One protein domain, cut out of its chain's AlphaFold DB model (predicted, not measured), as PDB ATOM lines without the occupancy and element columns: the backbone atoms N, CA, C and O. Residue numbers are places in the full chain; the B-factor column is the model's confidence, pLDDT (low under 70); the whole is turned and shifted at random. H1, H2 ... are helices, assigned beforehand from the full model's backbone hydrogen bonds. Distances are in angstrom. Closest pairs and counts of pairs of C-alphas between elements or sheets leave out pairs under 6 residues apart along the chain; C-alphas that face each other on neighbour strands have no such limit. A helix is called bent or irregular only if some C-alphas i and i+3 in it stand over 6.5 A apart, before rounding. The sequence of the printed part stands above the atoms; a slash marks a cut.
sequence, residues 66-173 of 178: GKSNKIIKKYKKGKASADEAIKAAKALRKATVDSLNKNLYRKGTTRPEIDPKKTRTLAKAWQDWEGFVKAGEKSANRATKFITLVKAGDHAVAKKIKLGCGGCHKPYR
ATOM      1  N   GLY A  66     199.820 211.929 111.387       96.06
ATOM      2  CA  GLY A  66     198.816 212.305 112.381       96.06
ATOM      3  C   GLY A  66     198.676 213.820 112.576       96.06
ATOM      4  O   GLY A  66     197.549 214.321 112.600       96.06
ATOM      5  N   LYS A  67     199.790 214.554 112.704       97.50
ATOM      6  CA  LYS A  67     199.813 216.021 112.843       97.50
ATOM      7  C   LYS A  67     199.261 216.702 111.589       97.50
ATOM      8  O   LYS A  67     198.350 217.519 111.701       97.50
ATOM      9  N   SER A  68     199.713 216.293 110.409       97.75
ATOM     10  CA  SER A  68     199.223 216.812 109.134       97.75
ATOM     11  C   SER A  68     197.722 216.600 108.955       97.75
ATOM     12  O   SER A  68     196.993 217.523 108.599       97.75
ATOM     13  N   ASN A  69     197.214 215.412 109.287       96.75
ATOM     14  CA  ASN A  69     195.779 215.140 109.220       96.75
ATOM     15  C   ASN A  69     194.964 216.028 110.180       96.75
ATOM     16  O   ASN A  69     193.826 216.376 109.869       96.75
ATOM     17  N   LYS A  70     195.514 216.424 111.339       97.31
ATOM     18  CA  LYS A  70     194.842 217.387 112.232       97.31
ATOM     19  C   LYS A  70     194.686 218.753 111.561       97.31
ATOM     20  O   LYS A  70     193.605 219.324 111.658       97.31
ATOM     21  N   ILE A  71     195.708 219.242 110.860       97.69
ATOM     22  CA  ILE A  71     195.650 220.518 110.126       97.69
ATOM     23  C   ILE A  71     194.637 220.428 108.982       97.69
ATOM     24  O   ILE A  71     193.750 221.268 108.884       97.69
ATOM     25  N   ILE A  72     194.661 219.346 108.198       97.06
ATOM     26  CA  ILE A  72     193.670 219.123 107.133       97.06
ATOM     27  C   ILE A  72     192.246 219.100 107.711       97.06
ATOM     28  O   ILE A  72     191.330 219.684 107.140       97.06
ATOM     29  N   LYS A  73     192.031 218.479 108.878       96.75
ATOM     30  CA  LYS A  73     190.732 218.533 109.570       96.75
ATOM     31  C   LYS A  73     190.356 219.944 110.029       96.75
ATOM     32  O   LYS A  73     189.175 220.268 109.976       96.75
ATOM     33  N   LYS A  74     191.311 220.763 110.484       97.31
ATOM     34  CA  LYS A  74     191.060 222.173 110.824       97.31
ATOM     35  C   LYS A  74     190.629 222.958 109.588       97.31
ATOM     36  O   LYS A  74     189.581 223.587 109.641       97.31
ATOM     37  N   TYR A  75     191.334 222.811 108.467       96.88
ATOM     38  CA  TYR A  75     190.957 223.414 107.184       96.88
ATOM     39  C   TYR A  75     189.529 223.037 106.776       96.88
ATOM     40  O   TYR A  75     188.714 223.885 106.420       96.88
ATOM     41  N   LYS A  76     189.160 221.761 106.937       95.69
ATOM     42  CA  LYS A  76     187.795 221.308 106.640       95.69
ATOM     43  C   LYS A  76     186.715 221.964 107.491       95.69
ATOM     44  O   LYS A  76     185.595 222.115 107.019       95.69
ATOM     45  N   LYS A  77     187.066 222.357 108.714       96.06
ATOM     46  CA  LYS A  77     186.213 223.098 109.647       96.06
ATOM     47  C   LYS A  77     186.320 224.622 109.482       96.06
ATOM     48  O   LYS A  77     185.790 225.331 110.323       96.06
ATOM     49  N   GLY A  78     187.041 225.118 108.471       95.56
ATOM     50  CA  GLY A  78     187.285 226.552 108.274       95.56
ATOM     51  C   GLY A  78     188.261 227.176 109.280       95.56
ATOM     52  O   GLY A  78     188.278 228.385 109.432       95.56
ATOM     53  N   LYS A  79     189.059 226.364 109.989       96.12
ATOM     54  CA  LYS A  79     189.979 226.800 111.064       96.12
ATOM     55  C   LYS A  79     191.466 226.755 110.674       96.12
ATOM     56  O   LYS A  79     192.313 226.612 111.552       96.12
ATOM     57  N   ALA A  80     191.770 226.708 109.381       96.00
ATOM     58  CA  ALA A  80     193.128 226.768 108.834       96.00
ATOM     59  C   ALA A  80     193.056 227.262 107.385       96.00
ATOM     60  O   ALA A  80     192.040 227.030 106.720       96.00
ATOM     61  N   SER A  81     194.121 227.897 106.899       97.06
ATOM     62  CA  SER A  81     194.190 228.422 105.533       97.06
ATOM     63  C   SER A  81     194.388 227.317 104.485       97.06
ATOM     64  O   SER A  81     194.721 226.166 104.801       97.06
ATOM     65  N   ALA A  82     194.179 227.659 103.209       96.38
ATOM     66  CA  ALA A  82     194.458 226.762 102.089       96.38
ATOM     67  C   ALA A  82     195.947 226.365 102.031       96.38
ATOM     68  O   ALA A  82     196.258 225.183 101.857       96.38
ATOM     69  N   ASP A  83     196.859 227.308 102.273       97.62
ATOM     70  CA  ASP A  83     198.305 227.063 102.255       97.62
ATOM     71  C   ASP A  83     198.754 226.128 103.376       97.62
ATOM     72  O   ASP A  83     199.515 225.180 103.143       97.62
ATOM     73  N   GLU A  84     198.227 226.320 104.588       97.50
ATOM     74  CA  GLU A  84     198.466 225.412 105.709       97.50
ATOM     75  C   GLU A  84     197.983 223.993 105.384       97.50
ATOM     76  O   GLU A  84     198.678 223.006 105.655       97.50
ATOM     77  N   ALA A  85     196.808 223.875 104.759       97.25
ATOM     78  CA  ALA A  85     196.240 222.597 104.355       97.25
ATOM     79  C   ALA A  85     197.083 221.905 103.273       97.25
ATOM     80  O   ALA A  85     197.324 220.698 103.367       97.25
ATOM     81  N   ILE A  86     197.566 222.655 102.277       98.19
ATOM     82  CA  ILE A  86     198.444 222.149 101.216       98.19
ATOM     83  C   ILE A  86     199.779 221.689 101.806       98.19
ATOM     84  O   ILE A  86     200.219 220.571 101.517       98.19
ATOM     85  N   LYS A  87     200.417 222.496 102.663       98.50
ATOM     86  CA  LYS A  87     201.677 222.139 103.340       98.50
ATOM     87  C   LYS A  87     201.507 220.870 104.175       98.50
ATOM     88  O   LYS A  87     202.316 219.945 104.073       98.50
ATOM     89  N   ALA A  88     200.416 220.776 104.934       98.00
ATOM     90  CA  ALA A  88     200.090 219.588 105.710       98.00
ATOM     91  C   ALA A  88     199.870 218.357 104.819       98.00
ATOM     92  O   ALA A  88     200.410 217.288 105.109       98.00
ATOM     93  N   ALA A  89     199.129 218.484 103.718       97.88
ATOM     94  CA  ALA A  89     198.888 217.384 102.788       97.88
ATOM     95  C   ALA A  89     200.173 216.903 102.096       97.88
ATOM     96  O   ALA A  89     200.372 215.693 101.972       97.88
ATOM     97  N   LYS A  90     201.088 217.812 101.732       98.44
ATOM     98  CA  LYS A  90     202.422 217.460 101.215       98.44
ATOM     99  C   LYS A  90     203.229 216.672 102.248       98.44
ATOM    100  O   LYS A  90     203.763 215.614 101.922       98.44
ATOM    101  N   ALA A  91     203.264 217.143 103.498       98.25
ATOM    102  CA  ALA A  91     203.950 216.451 104.588       98.25
ATOM    103  C   ALA A  91     203.332 215.073 104.881       98.25
ATOM    104  O   ALA A  91     204.055 214.107 105.104       98.25
ATOM    105  N   LEU A  92     201.999 214.959 104.826       97.94
ATOM    106  CA  LEU A  92     201.299 213.684 104.973       97.94
ATOM    107  C   LEU A  92     201.686 212.710 103.865       97.94
ATOM    108  O   LEU A  92     202.010 211.562 104.159       97.94
ATOM    109  N   ARG A  93     201.653 213.165 102.608       97.94
ATOM    110  CA  ARG A  93     202.034 212.366 101.442       97.94
ATOM    111  C   ARG A  93     203.462 211.859 101.590       97.94
ATOM    112  O   ARG A  93     203.665 210.654 101.529       97.94
ATOM    113  N   LYS A  94     204.415 212.761 101.846       97.94
ATOM    114  CA  LYS A  94     205.832 212.414 101.991       97.94
ATOM    115  C   LYS A  94     206.041 211.399 103.114       97.94
ATOM    116  O   LYS A  94     206.554 210.325 102.857       97.94
ATOM    117  N   ALA A  95     205.541 211.679 104.318       97.56
ATOM    118  CA  ALA A  95     205.700 210.770 105.452       97.56
ATOM    119  C   ALA A  95     205.003 209.415 105.241       97.56
ATOM    120  O   ALA A  95     205.454 208.408 105.779       97.56
ATOM    121  N   THR A  96     203.909 209.377 104.472       96.75
ATOM    122  CA  THR A  96     203.266 208.114 104.087       96.75
ATOM    123  C   THR A  96     204.179 207.322 103.157       96.75
ATOM    124  O   THR A  96     204.438 206.164 103.453       96.75
ATOM    125  N   VAL A  97     204.707 207.938 102.096       96.88
ATOM    126  CA  VAL A  97     205.623 207.285 101.143       96.88
ATOM    127  C   VAL A  97     206.914 206.834 101.828       96.88
ATOM    128  O   VAL A  97     207.277 205.670 101.712       96.88
ATOM    129  N   ASP A  98     207.538 207.695 102.635       96.56
ATOM    130  CA  ASP A  98     208.735 207.355 103.418       96.56
ATOM    131  C   ASP A  98     208.473 206.159 104.359       96.56
ATOM    132  O   ASP A  98     209.367 205.369 104.659       96.56
ATOM    133  N   SER A  99     207.227 206.002 104.828       94.94
ATOM    134  CA  SER A  99     206.831 204.880 105.681       94.94
ATOM    135  C   SER A  99     206.570 203.577 104.928       94.94
ATOM    136  O   SER A  99     206.335 202.570 105.587       94.94
ATOM    137  N   LEU A 100     206.614 203.565 103.595       94.50
ATOM    138  CA  LEU A 100     206.525 202.359 102.759       94.50
ATOM    139  C   LEU A 100     207.910 201.770 102.473       94.50
ATOM    140  O   LEU A 100     208.166 201.214 101.413       94.50
ATOM    141  N   ASN A 101     208.817 201.882 103.440       93.00
ATOM    142  CA  ASN A 101     210.138 201.284 103.375       93.00
ATOM    143  C   ASN A 101     210.138 199.940 104.110       93.00
ATOM    144  O   ASN A 101     209.943 199.899 105.326       93.00
ATOM    145  N   LYS A 102     210.411 198.848 103.391       91.06
ATOM    146  CA  LYS A 102     210.436 197.477 103.926       91.06
ATOM    147  C   LYS A 102     211.423 197.307 105.093       91.06
ATOM    148  O   LYS A 102     211.149 196.546 106.021       91.06
ATOM    149  N   ASN A 103     212.496 198.100 105.133       90.25
ATOM    150  CA  ASN A 103     213.477 198.100 106.225       90.25
ATOM    151  C   ASN A 103     212.905 198.614 107.557       90.25
ATOM    152  O   ASN A 103     213.406 198.255 108.620       90.25
ATOM    153  N   LEU A 104     211.818 199.391 107.528       91.38
ATOM    154  CA  LEU A 104     211.106 199.830 108.734       91.38
ATOM    155  C   LEU A 104     210.157 198.757 109.295       91.38
ATOM    156  O   LEU A 104     209.558 198.971 110.351       91.38
ATOM    157  N   TYR A 105     209.974 197.632 108.597       92.25
ATOM    158  CA  TYR A 105     209.026 196.560 108.939       92.25
ATOM    159  C   TYR A 105     209.694 195.185 108.975       92.25
ATOM    160  O   TYR A 105     209.021 194.175 108.791       92.25
ATOM    161  N   ARG A 106     211.010 195.135 109.228       87.81
ATOM    162  CA  ARG A 106     211.776 193.882 109.328       87.81
ATOM    163  C   ARG A 106     211.107 192.899 110.296       87.81
ATOM    164  O   ARG A 106     210.499 193.313 111.292       87.81
ATOM    165  N   LYS A 107     211.247 191.601 110.004       85.25
ATOM    166  CA  LYS A 107     210.801 190.515 110.892       85.25
ATOM    167  C   LYS A 107     211.314 190.762 112.314       85.25
ATOM    168  O   LYS A 107     212.441 191.213 112.481       85.25
ATOM    169  N   GLY A 108     210.477 190.500 113.315       85.50
ATOM    170  CA  GLY A 108     210.816 190.753 114.719       85.50
ATOM    171  C   GLY A 108     210.561 192.184 115.204       85.50
ATOM    172  O   GLY A 108     210.784 192.459 116.369       85.50
ATOM    173  N   THR A 109     210.047 193.100 114.370       88.50
ATOM    174  CA  THR A 109     209.713 194.489 114.781       88.50
ATOM    175  C   THR A 109     208.201 194.764 114.864       88.50
ATOM    176  O   THR A 109     207.747 195.912 115.022       88.50
ATOM    177  N   THR A 110     207.400 193.712 114.706       89.31
ATOM    178  CA  THR A 110     205.937 193.722 114.642       89.31
ATOM    179  C   THR A 110     205.324 192.991 115.834       89.31
ATOM    180  O   THR A 110     206.026 192.538 116.731       89.31
ATOM    181  N   ARG A 111     203.993 192.966 115.901       89.81
ATOM    182  CA  ARG A 111     203.261 192.050 116.775       89.81
ATOM    183  C   ARG A 111     203.024 190.722 116.049       89.81
ATOM    184  O   ARG A 111     202.636 190.790 114.876       89.81
ATOM    185  N   PRO A 112     203.067 189.584 116.761       87.62
ATOM    186  CA  PRO A 112     203.156 189.468 118.226       87.62
ATOM    187  C   PRO A 112     204.580 189.508 118.804       87.62
ATOM    188  O   PRO A 112     204.717 189.478 120.018       87.62
ATOM    189  N   GLU A 113     205.618 189.608 117.974       85.06
ATOM    190  CA  GLU A 113     207.013 189.398 118.388       85.06
ATOM    191  C   GLU A 113     207.508 190.414 119.428       85.06
ATOM    192  O   GLU A 113     208.330 190.094 120.283       85.06
ATOM    193  N   ILE A 114     206.998 191.645 119.352       85.81
ATOM    194  CA  ILE A 114     207.335 192.743 120.254       85.81
ATOM    195  C   ILE A 114     206.139 193.129 121.117       85.81
ATOM    196  O   ILE A 114     205.000 193.169 120.639       85.81
ATOM    197  N   ASP A 115     206.440 193.547 122.353       85.12
ATOM    198  CA  ASP A 115     205.478 194.100 123.306       85.12
ATOM    199  C   ASP A 115     204.466 195.037 122.607       85.12
ATOM    200  O   ASP A 115     204.845 196.058 121.998       85.12
ATOM    201  N   PRO A 116     203.159 194.732 122.707       84.94
ATOM    202  CA  PRO A 116     202.088 195.560 122.181       84.94
ATOM    203  C   PRO A 116     202.129 197.042 122.600       84.94
ATOM    204  O   PRO A 116     201.600 197.898 121.879       84.94
ATOM    205  N   LYS A 117     202.741 197.390 123.731       87.25
ATOM    206  CA  LYS A 117     202.949 198.776 124.176       87.25
ATOM    207  C   LYS A 117     204.006 199.499 123.333       87.25
ATOM    208  O   LYS A 117     203.881 200.702 123.084       87.25
ATOM    209  N   LYS A 118     205.009 198.784 122.813       88.00
ATOM    210  CA  LYS A 118     206.105 199.352 122.007       88.00
ATOM    211  C   LYS A 118     205.687 199.579 120.554       88.00
ATOM    212  O   LYS A 118     205.885 200.684 120.022       88.00
ATOM    213  N   THR A 119     205.044 198.584 119.939       91.31
ATOM    214  CA  THR A 119     204.580 198.624 118.543       91.31
ATOM    215  C   THR A 119     203.115 198.225 118.400       91.31
ATOM    216  O   THR A 119     202.580 197.406 119.141       91.31
ATOM    217  N   ARG A 120     202.437 198.819 117.413       93.81
ATOM    218  CA  ARG A 120     201.058 198.471 117.026       93.81
ATOM    219  C   ARG A 120     200.971 197.860 115.635       93.81
ATOM    220  O   ARG A 120     199.874 197.540 115.195       93.81
ATOM    221  N   THR A 121     202.086 197.763 114.930       94.12
ATOM    222  CA  THR A 121     202.128 197.179 113.595       94.12
ATOM    223  C   THR A 121     201.949 195.673 113.716       94.12
ATOM    224  O   THR A 121     202.628 195.046 114.524       94.12
ATOM    225  N   LEU A 122     201.020 195.106 112.956       94.69
ATOM    226  CA  LEU A 122     200.810 193.660 112.900       94.69
ATOM    227  C   LEU A 122     201.827 193.022 111.948       94.69
ATOM    228  O   LEU A 122     202.180 193.647 110.948       94.69
ATOM    229  N   ALA A 123     202.223 191.773 112.205       93.25
ATOM    230  CA  ALA A 123     203.051 190.980 111.291       93.25
ATOM    231  C   ALA A 123     202.448 190.897 109.878       93.25
ATOM    232  O   ALA A 123     203.180 190.825 108.893       93.25
ATOM    233  N   LYS A 124     201.118 191.033 109.760       93.94
ATOM    234  CA  LYS A 124     200.410 191.117 108.478       93.94
ATOM    235  C   LYS A 124     200.961 192.197 107.538       93.94
ATOM    236  O   LYS A 124     200.940 191.995 106.336       93.94
ATOM    237  N   ALA A 125     201.488 193.311 108.057       92.19
ATOM    238  CA  ALA A 125     202.113 194.344 107.222       92.19
ATOM    239  C   ALA A 125     203.345 193.824 106.459       92.19
ATOM    240  O   ALA A 125     203.646 194.314 105.380       92.19
ATOM    241  N   TRP A 126     204.055 192.848 107.029       91.00
ATOM    242  CA  TRP A 126     205.184 192.181 106.390       91.00
ATOM    243  C   TRP A 126     204.740 191.009 105.507       91.00
ATOM    244  O   TRP A 126     205.281 190.824 104.422       91.00
ATOM    245  N   GLN A 127     203.767 190.219 105.975       91.88
ATOM    246  CA  GLN A 127     203.245 189.053 105.250       91.88
ATOM    247  C   GLN A 127     202.519 189.450 103.957       91.88
ATOM    248  O   GLN A 127     202.668 188.780 102.945       91.88
ATOM    249  N   ASP A 128     201.772 190.553 103.991       95.56
ATOM    250  CA  ASP A 128     201.063 191.143 102.853       95.56
ATOM    251  C   ASP A 128     201.678 192.514 102.530       95.56
ATOM    252  O   ASP A 128     201.078 193.574 102.735       95.56
ATOM    253  N   TRP A 129     202.946 192.496 102.104       95.06
ATOM    254  CA  TRP A 129     203.693 193.723 101.824       95.06
ATOM    255  C   TRP A 129     203.078 194.517 100.666       95.06
ATOM    256  O   TRP A 129     202.960 195.738 100.748       95.06
ATOM    257  N   GLU A 130     202.631 193.841  99.608       96.50
ATOM    258  CA  GLU A 130     201.992 194.493  98.462       96.50
ATOM    259  C   GLU A 130     200.673 195.161  98.853       96.50
ATOM    260  O   GLU A 130     200.446 196.334  98.538       96.50
ATOM    261  N   GLY A 131     199.819 194.469  99.614       96.38
ATOM    262  CA  GLY A 131     198.595 195.047 100.150       96.38
ATOM    263  C   GLY A 131     198.873 196.218 101.091       96.38
ATOM    264  O   GLY A 131     198.109 197.195 101.109       96.38
ATOM    265  N   PHE A 132     199.958 196.159 101.867       96.38
ATOM    266  CA  PHE A 132     200.401 197.249 102.735       96.38
ATOM    267  C   PHE A 132     200.817 198.487 101.929       96.38
ATOM    268  O   PHE A 132     200.302 199.585 102.185       96.38
ATOM    269  N   VAL A 133     201.674 198.306 100.921       96.50
ATOM    270  CA  VAL A 133     202.137 199.366 100.012       96.50
ATOM    271  C   VAL A 133     200.957 199.992  99.280       96.50
ATOM    272  O   VAL A 133     200.740 201.199  99.394       96.50
ATOM    273  N   LYS A 134     200.097 199.179  98.657       96.94
ATOM    274  CA  LYS A 134     198.906 199.645  97.932       96.94
ATOM    275  C   LYS A 134     197.967 200.466  98.817       96.94
ATOM    276  O   LYS A 134     197.398 201.475  98.385       96.94
ATOM    277  N   ALA A 135     197.791 200.073 100.081       96.06
ATOM    278  CA  ALA A 135     196.990 200.838 101.034       96.06
ATOM    279  C   ALA A 135     197.621 202.203 101.371       96.06
ATOM    280  O   ALA A 135     196.898 203.200 101.494       96.06
ATOM    281  N   GLY A 136     198.947 202.259 101.508       95.75
ATOM    282  CA  GLY A 136     199.703 203.492 101.728       95.75
ATOM    283  C   GLY A 136     199.691 204.429 100.522       95.75
ATOM    284  O   GLY A 136     199.358 205.607 100.663       95.75
ATOM    285  N   GLU A 137     199.951 203.910  99.327       96.19
ATOM    286  CA  GLU A 137     199.906 204.661  98.069       96.19
ATOM    287  C   GLU A 137     198.524 205.250  97.817       96.19
ATOM    288  O   GLU A 137     198.390 206.425  97.482       96.19
ATOM    289  N   LYS A 138     197.457 204.492  98.094       96.50
ATOM    290  CA  LYS A 138     196.089 205.014  98.020       96.50
ATOM    291  C   LYS A 138     195.886 206.225  98.936       96.50
ATOM    292  O   LYS A 138     195.162 207.149  98.561       96.50
ATOM    293  N   SER A 139     196.505 206.244 100.119       95.38
ATOM    294  CA  SER A 139     196.486 207.402 101.026       95.38
ATOM    295  C   SER A 139     197.300 208.574 100.463       95.38
ATOM    296  O   SER A 139     196.811 209.706 100.446       95.38
ATOM    297  N   ALA A 140     198.495 208.311  99.932       96.69
ATOM    298  CA  ALA A 140     199.344 209.315  99.289       96.69
ATOM    299  C   ALA A 140     198.662 209.963  98.067       96.69
ATOM    300  O   ALA A 140     198.603 211.189  97.970       96.69
ATOM    301  N   ASN A 141     198.038 209.167  97.199       97.25
ATOM    302  CA  ASN A 141     197.310 209.630  96.014       97.25
ATOM    303  C   ASN A 141     196.091 210.478  96.388       97.25
ATOM    304  O   ASN A 141     195.823 211.511  95.776       97.25
ATOM    305  N   ARG A 142     195.373 210.105  97.456       96.88
ATOM    306  CA  ARG A 142     194.279 210.923  98.005       96.88
ATOM    307  C   ARG A 142     194.776 212.258  98.556       96.88
ATOM    308  O   ARG A 142     194.064 213.251  98.426       96.88
ATOM    309  N   ALA A 143     195.972 212.297  99.142       97.38
ATOM    310  CA  ALA A 143     196.600 213.542  99.576       97.38
ATOM    311  C   ALA A 143     196.993 214.423  98.379       97.38
ATOM    312  O   ALA A 143     196.735 215.623  98.410       97.38
ATOM    313  N   THR A 144     197.525 213.838  97.300       98.00
ATOM    314  CA  THR A 144     197.785 214.553  96.037       98.00
ATOM    315  C   THR A 144     196.498 215.136  95.457       98.00
ATOM    316  O   THR A 144     196.443 216.335  95.211       98.00
ATOM    317  N   LYS A 145     195.426 214.338  95.344       97.88
ATOM    318  CA  LYS A 145     194.122 214.823  94.861       97.88
ATOM    319  C   LYS A 145     193.573 215.957  95.729       97.88
ATOM    320  O   LYS A 145     193.032 216.924  95.207       97.88
ATOM    321  N   PHE A 146     193.723 215.855  97.050       98.00
ATOM    322  CA  PHE A 146     193.348 216.932  97.962       98.00
ATOM    323  C   PHE A 146     194.121 218.225  97.663       98.00
ATOM    324  O   PHE A 146     193.501 219.277  97.577       98.00
ATOM    325  N   ILE A 147     195.441 218.152  97.455       98.00
ATOM    326  CA  ILE A 147     196.261 219.322  97.100       98.00
ATOM    327  C   ILE A 147     195.766 219.961  95.800       98.00
ATOM    328  O   ILE A 147     195.599 221.176  95.766       98.00
ATOM    329  N   THR A 148     195.515 219.161  94.758       98.19
ATOM    330  CA  THR A 148     195.030 219.659  93.463       98.19
ATOM    331  C   THR A 148     193.714 220.414  93.610       98.19
ATOM    332  O   THR A 148     193.619 221.543  93.151       98.19
ATOM    333  N   LEU A 149     192.735 219.847  94.322       97.88
ATOM    334  CA  LEU A 149     191.438 220.503  94.523       97.88
ATOM    335  C   LEU A 149     191.547 221.791  95.339       97.88
ATOM    336  O   LEU A 149     190.881 222.770  95.031       97.88
ATOM    337  N   VAL A 150     192.377 221.812  96.387       96.94
ATOM    338  CA  VAL A 150     192.554 223.041  97.178       96.94
ATOM    339  C   VAL A 150     193.193 224.141  96.329       96.94
ATOM    340  O   VAL A 150     192.771 225.286  96.441       96.94
ATOM    341  N   LYS A 151     194.155 223.799  95.464       97.12
ATOM    342  CA  LYS A 151     194.779 224.750  94.532       97.12
ATOM    343  C   LYS A 151     193.827 225.251  93.446       97.12
ATOM    344  O   LYS A 151     193.937 226.400  93.054       97.12
ATOM    345  N   ALA A 152     192.921 224.398  92.977       96.75
ATOM    346  CA  ALA A 152     191.938 224.737  91.950       96.75
ATOM    347  C   ALA A 152     190.751 225.568  92.478       96.75
ATOM    348  O   ALA A 152     189.856 225.893  91.714       96.75
ATOM    349  N   GLY A 153     190.699 225.881  93.780       95.12
ATOM    350  CA  GLY A 153     189.556 226.577  94.386       95.12
ATOM    351  C   GLY A 153     188.360 225.672  94.715       95.12
ATOM    352  O   GLY A 153     187.398 226.122  95.335       95.12
ATOM    353  N   ASP A 154     188.439 224.367  94.424       96.38
ATOM    354  CA  ASP A 154     187.393 223.359  94.667       96.38
ATOM    355  C   ASP A 154     187.278 222.951  96.149       96.38
ATOM    356  O   ASP A 154     187.250 221.770  96.530       96.38
ATOM    357  N   HIS A 155     187.217 223.931  97.047       92.56
ATOM    358  CA  HIS A 155     187.282 223.734  98.491       92.56
ATOM    359  C   HIS A 155     186.154 222.834  99.015       92.56
ATOM    360  O   HIS A 155     186.381 222.003  99.899       92.56
ATOM    361  N   ALA A 156     184.945 222.939  98.456       94.44
ATOM    362  CA  ALA A 156     183.816 222.086  98.829       94.44
ATOM    363  C   ALA A 156     184.088 220.600  98.526       94.44
ATOM    364  O   ALA A 156     183.809 219.726  99.356       94.44
ATOM    365  N   VAL A 157     184.701 220.306  97.376       94.94
ATOM    366  CA  VAL A 157     185.070 218.943  96.970       94.94
ATOM    367  C   VAL A 157     186.251 218.444  97.804       94.94
ATOM    368  O   VAL A 157     186.209 217.335  98.350       94.94
ATOM    369  N   ALA A 158     187.272 219.284  98.009       94.38
ATOM    370  CA  ALA A 158     188.427 218.971  98.849       94.38
ATOM    371  C   ALA A 158     188.009 218.592 100.282       94.38
ATOM    372  O   ALA A 158     188.531 217.636 100.873       94.38
ATOM    373  N   LYS A 159     187.007 219.285 100.841       93.06
ATOM    374  CA  LYS A 159     186.463 218.995 102.175       93.06
ATOM    375  C   LYS A 159     185.859 217.592 102.281       93.06
ATOM    376  O   LYS A 159     186.043 216.930 103.310       93.06
ATOM    377  N   LYS A 160     185.248 217.079 101.213       93.81
ATOM    378  CA  LYS A 160     184.631 215.741 101.170       93.81
ATOM    379  C   LYS A 160     185.650 214.600 101.004       93.81
ATOM    380  O   LYS A 160     185.354 213.465 101.383       93.81
ATOM    381  N   ILE A 161     186.880 214.865 100.539       92.50
ATOM    382  CA  ILE A 161     187.895 213.811 100.340       92.50
ATOM    383  C   ILE A 161     188.266 213.101 101.646       92.50
ATOM    384  O   ILE A 161     188.783 213.696 102.591       92.50
ATOM    385  N   LYS A 162     188.101 211.778 101.682       91.56
ATOM    386  CA  LYS A 162     188.643 210.924 102.750       91.56
ATOM    387  C   LYS A 162     190.079 210.531 102.400       91.56
ATOM    388  O   LYS A 162     190.283 209.934 101.350       91.56
ATOM    389  N   LEU A 163     191.043 210.763 103.293       90.31
ATOM    390  CA  LEU A 163     192.470 210.453 103.065       90.31
ATOM    391  C   LEU A 163     192.822 208.955 103.143       90.31
ATOM    392  O   LEU A 163     193.955 208.584 102.904       90.31
ATOM    393  N   GLY A 164     191.870 208.071 103.459       86.94
ATOM    394  CA  GLY A 164     192.108 206.622 103.399       86.94
ATOM    395  C   GLY A 164     192.765 206.000 104.637       86.94
ATOM    396  O   GLY A 164     193.135 204.834 104.593       86.94
ATOM    397  N   CYS A 165     192.832 206.707 105.772       89.06
ATOM    398  CA  CYS A 165     193.490 206.219 106.997       89.06
ATOM    399  C   CYS A 165     192.993 204.839 107.476       89.06
ATOM    400  O   CYS A 165     193.758 204.057 108.030       89.06
ATOM    401  N   GLY A 166     191.702 204.540 107.288       86.50
ATOM    402  CA  GLY A 166     191.117 203.250 107.665       86.50
ATOM    403  C   GLY A 166     191.553 202.086 106.773       86.50
ATOM    404  O   GLY A 166     191.577 200.959 107.252       86.50
ATOM    405  N   GLY A 167     191.928 202.356 105.517       89.44
ATOM    406  CA  GLY A 167     192.366 201.329 104.568       89.44
ATOM    407  C   GLY A 167     193.689 200.681 104.968       89.44
ATOM    408  O   GLY A 167     193.847 199.485 104.795       89.44
ATOM    409  N   CYS A 168     194.596 201.449 105.578       91.25
ATOM    410  CA  CYS A 168     195.847 200.920 106.122       91.25
ATOM    411  C   CYS A 168     195.683 200.457 107.585       91.25
ATOM    412  O   CYS A 168     196.126 199.377 107.963       91.25
ATOM    413  N   HIS A 169     194.993 201.231 108.434       94.50
ATOM    414  CA  HIS A 169     194.929 200.907 109.863       94.50
ATOM    415  C   HIS A 169     194.125 199.648 110.205       94.50
ATOM    416  O   HIS A 169     194.499 198.969 111.154       94.50
ATOM    417  N   LYS A 170     193.022 199.354 109.505       93.81
ATOM    418  CA  LYS A 170     192.184 198.185 109.825       93.81
ATOM    419  C   LYS A 170     192.946 196.854 109.667       93.81
ATOM    420  O   LYS A 170     192.939 196.090 110.625       93.81
ATOM    421  N   PRO A 171     193.616 196.582 108.528       95.19
ATOM    422  CA  PRO A 171     194.340 195.322 108.337       95.19
ATOM    423  C   PRO A 171     195.721 195.270 109.004       95.19
ATOM    424  O   PRO A 171     196.159 194.187 109.378       95.19
ATOM    425  N   TYR A 172     196.413 196.407 109.165       96.12
ATOM    426  CA  TYR A 172     197.843 196.402 109.517       96.12
ATOM    427  C   TYR A 172     198.177 197.018 110.882       96.12
ATOM    428  O   TYR A 172     199.321 196.926 111.336       96.12
ATOM    429  N   ARG A 173     197.208 197.643 111.574       95.62
ATOM    430  CA  ARG A 173     197.428 198.268 112.889       95.62
ATOM    431  C   ARG A 173     196.561 197.643 113.977       95.62
ATOM    432  O   ARG A 173     195.361 197.887 114.064       95.62
TER     433      ARG A 173
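What this domain is: This is residues 66 to 173 of the 178 residues of an uncharacterized protein of Rhodospirillaceae bacterium (UniProt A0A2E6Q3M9). Two long helices, H2 and H5, lie side by side and run opposite ways, with H1 packed on H2 and a returning stretch of two short helices, H6 and H7, packed on H5. At one end of this elongated body lie the short helices H3 and H4 and the loop of residues 106 to 123 that joins them. The printed part has 108 residues with seven named helices, H1 to H7 in order along the chain, and no named strand; the class is all helix. It is only just compact, close to loose, with a radius of gyration of the C-alphas of 15.4 A and spans of 47 by 26 by 20 A.

Where its parts are: H1, residues 66 to 76, begins at C-alpha 66 at (198.816, 212.305, 112.381) and is 15.3 A long from first to last C-alpha. H2, residues 82 to 98, is 24.1 A long. H3 is residues 102 to 105 and H4 residues 124 to 127. H5, residues 129 to 151, is the longest helix, 33.1 A from C-alpha 129 at (203.693, 193.723, 101.824) to C-alpha 151. H6 is residues 155 to 160. H7, residues 165 to 172, ends at C-alpha 172 at (197.843, 196.402, 109.517); it is neither bent nor irregular, but only just: C-alphas 168 and 171 are 6.2 A apart.

How they stand to each other: H5 is the hub and touches four helices. It touches H2 at a shallow tilt of 16 degrees, opposite ways, with the closest C-alphas, those of Arg 93 and Ala 140, 4.6 A apart. With residues 132 to 139 alone H5 touches H7, at a shallow tilt of 7 degrees, opposite ways; the C-alphas of Ala 135 and Cys 168 are closest, at 5.2 A. H5 and H6 form a helical hairpin with a shallow tilt of 26 degrees, and residues 146 to 150 of H5 alone touch H6, the C-alphas of Phe 146 and Ala 158 being closest, at 5.4 A. H4 and H5 only just touch, with 3 pairs of C-alphas within 8 A, and only at the corner, where the closest C-alphas, those of Ala 125 and Phe 132, are 5.6 A apart. H1 and H2 form a helical hairpin at a shallow tilt of 30 degrees, with the C-alphas of Ser 68 and Ala 88 closest, at 4.5 A. H1 and H6 are close but not clearly touching: their closest C-alphas, those of Lys 76 and Lys 159, are 5.2 A apart. H4 touches H7, with the C-alphas of Ala 125 and Tyr 172 closest, at 5.3 A. H3 and H4 only just touch, with 3 pairs of C-alphas within 8 A, the closest being those of Tyr 105 and Trp 126, 6.4 A apart. Among the pairs that are apart are H1 and H5, and H2 and H7. In H1, H2 and H5 every O i to N i+4 pair is within hydrogen-bond range; in H6 it is 1 of 2 and in H7 3 of 4, while H3 and H4 are too short for such a pair.

The domain as a whole: The C-alphas farthest apart, those of Glu 113 and Gly 153, are 47.6 A apart. The printed part has no cut. The link from H3 to H4, 18 residues, is long, and the other links are tight. The mean pLDDT of the printed part is 94.3, and no printed residue is under 70.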